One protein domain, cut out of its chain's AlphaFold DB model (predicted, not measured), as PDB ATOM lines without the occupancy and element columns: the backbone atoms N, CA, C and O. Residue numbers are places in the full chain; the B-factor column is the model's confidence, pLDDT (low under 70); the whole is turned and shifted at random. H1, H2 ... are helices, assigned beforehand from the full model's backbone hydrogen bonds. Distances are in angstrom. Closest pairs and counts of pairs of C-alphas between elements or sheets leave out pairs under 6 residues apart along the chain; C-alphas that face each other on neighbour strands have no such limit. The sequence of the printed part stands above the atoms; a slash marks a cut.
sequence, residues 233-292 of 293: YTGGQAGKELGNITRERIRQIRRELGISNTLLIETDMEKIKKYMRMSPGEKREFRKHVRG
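What this domain is: This is residues 233 to 292 of the 293 residues of an uncharacterized protein of Candidatus Levybacteria bacterium RIFCSPHIGHO2_01_FULL_37_33 (UniProt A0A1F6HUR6). Four short helices make a small body in which H2 and H3 cross in the middle, about perpendicular to each other, with H1 at one end and H4 at the other. H1 and H2 meet as a corner, while the remaining helices come near each other with few contacts, a loosely joined set. The printed part has 60 residues with four named helices, in the order H1, H2, H3, H4, and no named strand; the class is all helix. The whole is compact, with a radius of gyration of the C-alphas of 11.1 A, and it spans 29 by 21 by 19 A.

Where its parts are: H1 is residues 235 to 241, beginning at C-alpha 235 at (-8.540, -17.293, -57.204), and is 10.0 A long from first to last C-alpha. H2 is residues 247 to 256 and is 14.5 A long. H3, residues 266 to 277, is the longest helix by residues and is 16.7 A long; C-alpha 266 stands at (1.672, -11.994, -52.278). H4 is residues 280 to 290, 15.7 A long, ending at C-alpha 290 at (-12.268, -5.317, -40.250).

How they stand to each other: H1 and H2 touch, with the C-alphas of Gly 236 and Arg 247 closest at 5.1 A, and their lines are about perpendicular at 79 degrees. H1 and H3 are close but not clearly touching; their closest C-alphas, those of Ala 238 and Met 269, are 7.2 A apart. They run the same way at a steep tilt of 69 degrees, only just short of about perpendicular. H2 and H3 are close but not clearly touching, with the C-alphas of Ile 253 and Ile 272 closest at 6.9 A, and are about perpendicular at 88 degrees. H2 and H4 are close but not clearly touching, the C-alphas of Glu 256 and Arg 287 being closest at 6.8 A; they run the same way at a steep tilt of 60 degrees. H3 and H4 are close but not clearly touching, with the C-alphas of Tyr 275 and Lys 283 closest at 7.1 A, and run opposite ways at a steep tilt of 40 degrees. H1 and H4 are apart. In H1, H2, H3 and H4 every O i to N i+4 pair is within hydrogen-bond range.

The domain as a whole: The two C-alphas farthest apart, those of Asn 244 and Gly 292, are 31.7 A apart. The printed part has no cut. The links H1 to H2 and H3 to H4 are tight, H2 to H3 is short, and no link is long. The mean pLDDT of the printed part is 79.4; residue 261 and residues 287 to 292 are under 70.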
ATOM      1  N   TYR A 233      -1.974 -13.708 -58.403       73.81
ATOM      2  CA  TYR A 233      -2.653 -14.990 -58.349       73.81
ATOM      3  C   TYR A 233      -4.138 -14.796 -58.653       73.81
ATOM      4  O   TYR A 233      -4.848 -14.007 -58.019       73.81
ATOM      5  N   THR A 234      -4.656 -15.555 -59.613       81.44
ATOM      6  CA  THR A 234      -6.106 -15.741 -59.747       81.44
ATOM      7  C   THR A 234      -6.638 -16.568 -58.574       81.44
ATOM      8  O   THR A 234      -5.907 -17.336 -57.952       81.44
ATOM      9  N   GLY A 235      -7.944 -16.499 -58.290       73.88
ATOM     10  CA  GLY A 235      -8.540 -17.293 -57.204       73.88
ATOM     11  C   GLY A 235      -8.377 -18.814 -57.361       73.88
ATOM     12  O   GLY A 235      -8.398 -19.530 -56.368       73.88
ATOM     13  N   GLY A 236      -8.199 -19.313 -58.591       76.38
ATOM     14  CA  GLY A 236      -7.881 -20.723 -58.843       76.38
ATOM     15  C   GLY A 236      -6.415 -21.064 -58.558       76.38
ATOM     16  O   GLY A 236      -6.143 -22.085 -57.934       76.38
ATOM     17  N   GLN A 237      -5.476 -20.201 -58.965       80.12
ATOM     18  CA  GLN A 237      -4.044 -20.366 -58.670       80.12
ATOM     19  C   GLN A 237      -3.771 -20.271 -57.167       80.12
ATOM     20  O   GLN A 237      -3.118 -21.147 -56.611       80.12
ATOM     21  N   ALA A 238      -4.372 -19.283 -56.503       82.56
ATOM     22  CA  ALA A 238      -4.302 -19.142 -55.055       82.56
ATOM     23  C   ALA A 238      -4.843 -20.383 -54.330       82.56
ATOM     24  O   ALA A 238      -4.271 -20.833 -53.344       82.56
ATOM     25  N   GLY A 239      -5.928 -20.971 -54.848       83.44
ATOM     26  CA  GLY A 239      -6.500 -22.196 -54.301       83.44
ATOM     27  C   GLY A 239      -5.548 -23.391 -54.357       83.44
ATOM     28  O   GLY A 239      -5.459 -24.136 -53.384       83.44
ATOM     29  N   LYS A 240      -4.796 -23.537 -55.455       83.75
ATOM     30  CA  LYS A 240      -3.763 -24.574 -55.596       83.75
ATOM     31  C   LYS A 240      -2.610 -24.358 -54.613       83.75
ATOM     32  O   LYS A 240      -2.266 -25.283 -53.885       83.75
ATOM     33  N   GLU A 241      -2.073 -23.140 -54.534       84.19
ATOM     34  CA  GLU A 241      -0.962 -22.815 -53.624       84.19
ATOM     35  C   GLU A 241      -1.313 -22.955 -52.140       84.19
ATOM     36  O   GLU A 241      -0.485 -23.376 -51.334       84.19
ATOM     37  N   LEU A 242      -2.545 -22.621 -51.759       83.75
ATOM     38  CA  LEU A 242      -2.991 -22.635 -50.365       83.75
ATOM     39  C   LEU A 242      -3.476 -24.017 -49.893       83.75
ATOM     40  O   LEU A 242      -4.172 -24.113 -48.881       83.75
ATOM     41  N   GLY A 243      -3.093 -25.087 -50.600       80.19
ATOM     42  CA  GLY A 243      -3.396 -26.470 -50.230       80.19
ATOM     43  C   GLY A 243      -4.650 -27.034 -50.898       80.19
ATOM     44  O   GLY A 243      -5.437 -27.708 -50.239       80.19
ATOM     45  N   ASN A 244      -4.840 -26.765 -52.196       81.25
ATOM     46  CA  ASN A 244      -5.955 -27.271 -53.012       81.25
ATOM     47  C   ASN A 244      -7.356 -26.919 -52.481       81.25
ATOM     48  O   ASN A 244      -8.269 -27.745 -52.462       81.25
ATOM     49  N   ILE A 245      -7.555 -25.664 -52.090       85.31
ATOM     50  CA  ILE A 245      -8.883 -25.149 -51.746       85.31
ATOM     51  C   ILE A 245      -9.607 -24.598 -52.978       85.31
ATOM     52  O   ILE A 245      -9.000 -24.131 -53.941       85.31
ATOM     53  N   THR A 246     -10.939 -24.642 -52.956       85.56
ATOM     54  CA  THR A 246     -11.750 -24.212 -54.101       85.56
ATOM     55  C   THR A 246     -11.703 -22.696 -54.299       85.56
ATOM     56  O   THR A 246     -11.587 -21.912 -53.353       85.56
ATOM     57  N   ARG A 247     -11.885 -22.260 -55.552       82.75
ATOM     58  CA  ARG A 247     -11.994 -20.836 -55.912       82.75
ATOM     59  C   ARG A 247     -13.093 -20.117 -55.121       82.75
ATOM     60  O   ARG A 247     -12.916 -18.960 -54.740       82.75
ATOM     61  N   GLU A 248     -14.210 -20.791 -54.850       84.38
ATOM     62  CA  GLU A 248     -15.304 -20.207 -54.068       84.38
ATOM     63  C   GLU A 248     -14.916 -20.031 -52.596       84.38
ATOM     64  O   GLU A 248     -15.242 -19.013 -51.985       84.38
ATOM     65  N   ARG A 249     -14.124 -20.954 -52.038       84.44
ATOM     66  CA  ARG A 249     -13.598 -20.806 -50.681       84.44
ATOM     67  C   ARG A 249     -12.655 -19.609 -50.564       84.44
ATOM     68  O   ARG A 249     -12.788 -18.830 -49.624       84.44
ATOM     69  N   ILE A 250     -11.771 -19.413 -51.545       86.06
ATOM     70  CA  ILE A 250     -10.926 -18.211 -51.649       86.06
ATOM     71  C   ILE A 250     -11.803 -16.951 -51.712       86.06
ATOM     72  O   ILE A 250     -11.564 -15.990 -50.984       86.06
ATOM     73  N   ARG A 251     -12.861 -16.953 -52.535       84.62
ATOM     74  CA  ARG A 251     -13.792 -15.820 -52.665       84.62
ATOM     75  C   ARG A 251     -14.488 -15.474 -51.346       84.62
ATOM     76  O   ARG A 251     -14.663 -14.293 -51.052       84.62
ATOM     77  N   GLN A 252     -14.891 -16.469 -50.560       86.69
ATOM     78  CA  GLN A 252     -15.476 -16.249 -49.234       86.69
ATOM     79  C   GLN A 252     -14.466 -15.614 -48.276       86.69
ATOM     80  O   GLN A 252     -14.778 -14.598 -47.659       86.69
ATOM     81  N   ILE A 253     -13.246 -16.156 -48.202       88.00
ATOM     82  CA  ILE A 253     -12.198 -15.631 -47.319       88.00
ATOM     83  C   ILE A 253     -11.856 -14.180 -47.685       88.00
ATOM     84  O   ILE A 253     -11.744 -13.336 -46.805       88.00
ATOM     85  N   ARG A 254     -11.779 -13.846 -48.978       85.75
ATOM     86  CA  ARG A 254     -11.545 -12.466 -49.439       85.75
ATOM     87  C   ARG A 254     -12.608 -11.491 -48.949       85.75
ATOM     88  O   ARG A 254     -12.260 -10.424 -48.453       85.75
ATOM     89  N   ARG A 255     -13.887 -11.877 -49.031       84.81
ATOM     90  CA  ARG A 255     -14.998 -11.068 -48.499       84.81
ATOM     91  C   ARG A 255     -14.896 -10.882 -46.988       84.81
ATOM     92  O   ARG A 255     -15.236  -9.818 -46.488       84.81
ATOM     93  N   GLU A 256     -14.436 -11.899 -46.265       84.06
ATOM     94  CA  GLU A 256     -14.235 -11.823 -44.813       84.06
ATOM     95  C   GLU A 256     -13.040 -10.940 -44.424       84.06
ATOM     96  O   GLU A 256     -13.072 -10.317 -43.367       84.06
ATOM     97  N   LEU A 257     -12.020 -10.862 -45.284       83.31
ATOM     98  CA  LEU A 257     -10.804 -10.067 -45.086       83.31
ATOM     99  C   LEU A 257     -10.866  -8.656 -45.699       83.31
ATOM    100  O   LEU A 257      -9.885  -7.926 -45.610       83.31
ATOM    101  N   GLY A 258     -11.972  -8.279 -46.351       80.56
ATOM    102  CA  GLY A 258     -12.088  -6.992 -47.050       80.56
ATOM    103  C   GLY A 258     -11.155  -6.856 -48.261       80.56
ATOM    104  O   GLY A 258     -10.876  -5.749 -48.711       80.56
ATOM    105  N   ILE A 259     -10.654  -7.970 -48.799       82.69
ATOM    106  CA  ILE A 259      -9.765  -7.964 -49.962       82.69
ATOM    107  C   ILE A 259     -10.627  -7.771 -51.215       82.69
ATOM    108  O   ILE A 259     -11.559  -8.544 -51.458       82.69
ATOM    109  N   SER A 260     -10.288  -6.750 -52.013       72.75
ATOM    110  CA  SER A 260     -10.834  -6.472 -53.355       72.75
ATOM    111  C   SER A 260     -11.025  -7.758 -54.165       72.75
ATOM    112  O   SER A 260     -10.227  -8.672 -54.012       72.75
ATOM    113  N   ASN A 261     -12.020  -7.841 -55.061       63.44
ATOM    114  CA  ASN A 261     -12.287  -9.021 -55.910       63.44
ATOM    115  C   ASN A 261     -11.346  -9.171 -57.137       63.44
ATOM    116  O   ASN A 261     -11.597 -10.024 -57.989       63.44
ATOM    117  N   THR A 262     -10.260  -8.396 -57.226       73.56
ATOM    118  CA  THR A 262      -9.277  -8.384 -58.338       73.56
ATOM    119  C   THR A 262      -8.295  -9.578 -58.329       73.56
ATOM    120  O   THR A 262      -8.615 -10.645 -57.806       73.56
ATOM    121  N   LEU A 263      -7.114  -9.478 -58.945       79.12
ATOM    122  CA  LEU A 263      -6.035 -10.455 -58.727       79.12
ATOM    123  C   LEU A 263      -5.484 -10.318 -57.298       79.12
ATOM    124  O   LEU A 263      -5.505  -9.216 -56.752       79.12
ATOM    125  N   LEU A 264      -5.049 -11.428 -56.700       79.19
ATOM    126  CA  LEU A 264      -4.397 -11.452 -55.387       79.19
ATOM    127  C   LEU A 264      -2.905 -11.192 -55.565       79.19
ATOM    128  O   LEU A 264      -2.308 -11.742 -56.484       79.19
ATOM    129  N   ILE A 265      -2.310 -10.400 -54.687       81.19
ATOM    130  CA  ILE A 265      -0.851 -10.232 -54.609       81.19
ATOM    131  C   ILE A 265      -0.286 -11.058 -53.446       81.19
ATOM    132  O   ILE A 265      -1.047 -11.567 -52.622       81.19
ATOM    133  N   GLU A 266       1.034 -11.197 -53.343       78.19
ATOM    134  CA  GLU A 266       1.672 -11.994 -52.278       78.19
ATOM    135  C   GLU A 266       1.227 -11.586 -50.866       78.19
ATOM    136  O   GLU A 266       0.909 -12.442 -50.042       78.19
ATOM    137  N   THR A 267       1.076 -10.288 -50.602       80.00
ATOM    138  CA  THR A 267       0.594  -9.808 -49.296       80.00
ATOM    139  C   THR A 267      -0.862 -10.206 -49.017       80.00
ATOM    140  O   THR A 267      -1.232 -10.435 -47.864       80.00
ATOM    141  N   ASP A 268      -1.699 -10.355 -50.049       84.38
ATOM    142  CA  ASP A 268      -3.051 -10.906 -49.904       84.38
ATOM    143  C   ASP A 268      -3.006 -12.416 -49.641       84.38
ATOM    144  O   ASP A 268      -3.769 -12.925 -48.815       84.38
ATOM    145  N   MET A 269      -2.091 -13.130 -50.300       84.69
ATOM    146  CA  MET A 269      -1.871 -14.564 -50.097       84.69
ATOM    147  C   MET A 269      -1.422 -14.867 -48.665       84.69
ATOM    148  O   MET A 269      -1.955 -15.781 -48.032       84.69
ATOM    149  N   GLU A 270      -0.519 -14.065 -48.105       85.00
ATOM    150  CA  GLU A 270      -0.088 -14.177 -46.710       85.00
ATOM    151  C   GLU A 270      -1.228 -13.917 -45.723       85.00
ATOM    152  O   GLU A 270      -1.407 -14.681 -44.768       85.00
ATOM    153  N   LYS A 271      -2.052 -12.888 -45.971       85.88
ATOM    154  CA  LYS A 271      -3.245 -12.602 -45.155       85.88
ATOM    155  C   LYS A 271      -4.223 -13.773 -45.171       85.88
ATOM    156  O   LYS A 271      -4.696 -14.184 -44.111       85.88
ATOM    157  N   ILE A 272      -4.490 -14.348 -46.346       88.00
ATOM    158  CA  ILE A 272      -5.363 -15.519 -46.492       88.00
ATOM    159  C   ILE A 272      -4.765 -16.728 -45.761       88.00
ATOM    160  O   ILE A 272      -5.466 -17.388 -44.993       88.00
ATOM    161  N   LYS A 273      -3.464 -16.992 -45.925       88.88
ATOM    162  CA  LYS A 273      -2.753 -18.101 -45.267       88.88
ATOM    163  C   LYS A 273      -2.784 -17.974 -43.744       88.88
ATOM    164  O   LYS A 273      -3.051 -18.955 -43.050       88.88
ATOM    165  N   LYS A 274      -2.568 -16.765 -43.218       87.25
ATOM    166  CA  LYS A 274      -2.672 -16.460 -41.784       87.25
ATOM    167  C   LYS A 274      -4.102 -16.673 -41.290       87.25
ATOM    168  O   LYS A 274      -4.302 -17.368 -40.299       87.25
ATOM    169  N   TYR A 275      -5.093 -16.160 -42.017       86.56
ATOM    170  CA  TYR A 275      -6.502 -16.327 -41.675       86.56
ATOM    171  C   TYR A 275      -6.938 -17.794 -41.664       86.56
ATOM    172  O   TYR A 275      -7.671 -18.215 -40.775       86.56
ATOM    173  N   MET A 276      -6.472 -18.616 -42.606       84.38
ATOM    174  CA  MET A 276      -6.798 -20.045 -42.628       84.38
ATOM    175  C   MET A 276      -6.311 -20.776 -41.373       84.38
ATOM    176  O   MET A 276      -7.037 -21.634 -40.872       84.38
ATOM    177  N   ARG A 277      -5.148 -20.380 -40.838       85.38
ATOM    178  CA  ARG A 277      -4.513 -20.955 -39.638       85.38
ATOM    179  C   ARG A 277      -5.124 -20.490 -38.314       85.38
ATOM    180  O   ARG A 277      -4.882 -21.127 -37.299       85.38
ATOM    181  N   MET A 278      -5.916 -19.417 -38.318       87.94
ATOM    182  CA  MET A 278      -6.591 -18.921 -37.115       87.94
ATOM    183  C   MET A 278      -7.663 -19.898 -36.618       87.94
ATOM    184  O   MET A 278      -8.437 -20.468 -37.404       87.94
ATOM    185  N   SER A 279      -7.768 -20.024 -35.301       83.31
ATOM    186  CA  SER A 279      -8.863 -20.701 -34.615       83.31
ATOM    187  C   SER A 279     -10.208 -19.984 -34.849       83.31
ATOM    188  O   SER A 279     -10.254 -18.807 -35.229       83.31
ATOM    189  N   PRO A 280     -11.353 -20.660 -34.635       78.12
ATOM    190  CA  PRO A 280     -12.672 -20.043 -34.792       78.12
ATOM    191  C   PRO A 280     -12.901 -18.809 -33.902       78.12
ATOM    192  O   PRO A 280     -13.642 -17.911 -34.304       78.12
ATOM    193  N   GLY A 281     -12.270 -18.753 -32.723       74.88
ATOM    194  CA  GLY A 281     -12.319 -17.600 -31.815       74.88
ATOM    195  C   GLY A 281     -11.577 -16.391 -32.383       74.88
ATOM    196  O   GLY A 281     -12.163 -15.318 -32.519       74.88
ATOM    197  N   GLU A 282     -10.347 -16.599 -32.853       80.19
ATOM    198  CA  GLU A 282      -9.516 -15.557 -33.474       80.19
ATOM    199  C   GLU A 282     -10.156 -15.002 -34.756       80.19
ATOM    200  O   GLU A 282     -10.164 -13.795 -34.988       80.19
ATOM    201  N   LYS A 283     -10.792 -15.862 -35.566       79.69
ATOM    202  CA  LYS A 283     -11.542 -15.435 -36.761       79.69
ATOM    203  C   LYS A 283     -12.713 -14.509 -36.419       79.69
ATOM    204  O   LYS A 283     -13.034 -13.621 -37.209       79.69
ATOM    205  N   ARG A 284     -13.376 -14.711 -35.273       74.31
ATOM    206  CA  ARG A 284     -14.494 -13.860 -34.828       74.31
ATOM    207  C   ARG A 284     -14.014 -12.488 -34.369       74.31
ATOM    208  O   ARG A 284     -14.659 -11.501 -34.713       74.31
ATOM    209  N   GLU A 285     -12.902 -12.412 -33.644       72.69
ATOM    210  CA  GLU A 285     -12.306 -11.131 -33.236       72.69
ATOM    211  C   GLU A 285     -11.754 -10.350 -34.430       72.69
ATOM    212  O   GLU A 285     -12.040  -9.161 -34.577       72.69
ATOM    213  N   PHE A 286     -11.079 -11.035 -35.355       71.62
ATOM    214  CA  PHE A 286     -10.536 -10.417 -36.564       71.62
ATOM    215  C   PHE A 286     -11.628  -9.761 -37.426       71.62
ATOM    216  O   PHE A 286     -11.481  -8.629 -37.886       71.62
ATOM    217  N   ARG A 287     -12.786 -10.422 -37.582       69.00
ATOM    218  CA  ARG A 287     -13.943  -9.872 -38.318       69.00
ATOM    219  C   ARG A 287     -14.556  -8.631 -37.661       69.00
ATOM    220  O   ARG A 287     -15.148  -7.825 -38.376       69.00
ATOM    221  N   LYS A 288     -14.449  -8.478 -36.335       66.50
ATOM    222  CA  LYS A 288     -14.939  -7.280 -35.629       66.50
ATOM    223  C   LYS A 288     -14.075  -6.057 -35.940       66.50
ATOM    224  O   LYS A 288     -14.624  -4.980 -36.122       66.50
ATOM    225  N   HIS A 289     -12.760  -6.236 -36.061       62.81
ATOM    226  CA  HIS A 289     -11.829  -5.157 -36.409       62.81
ATOM    227  C   HIS A 289     -11.935  -4.710 -37.875       62.81
ATOM    228  O   HIS A 289     -11.826  -3.528 -38.161       62.81
ATOM    229  N   VAL A 290     -12.190  -5.634 -38.808       60.72
ATOM    230  CA  VAL A 290     -12.268  -5.317 -40.250       60.72
ATOM    231  C   VAL A 290     -13.591  -4.641 -40.651       60.72
ATOM    232  O   VAL A 290     -13.650  -3.994 -41.687       60.72
ATOM    233  N   ARG A 291     -14.662  -4.782 -39.856       54.03
ATOM    234  CA  ARG A 291     -15.980  -4.163 -40.123       54.03
ATOM    235  C   ARG A 291     -16.242  -2.869 -39.339       54.03
ATOM    236  O   ARG A 291     -17.309  -2.289 -39.511       54.03
ATOM    237  N   GLY A 292     -15.330  -2.481 -38.447       47.56
ATOM    238  CA  GLY A 292     -15.441  -1.287 -37.599       47.56
ATOM    239  C   GLY A 292     -14.595  -0.094 -38.061       47.56
ATOM    240  O   GLY A 292     -14.574   0.911 -37.356       47.56
TER     241      GLY A 292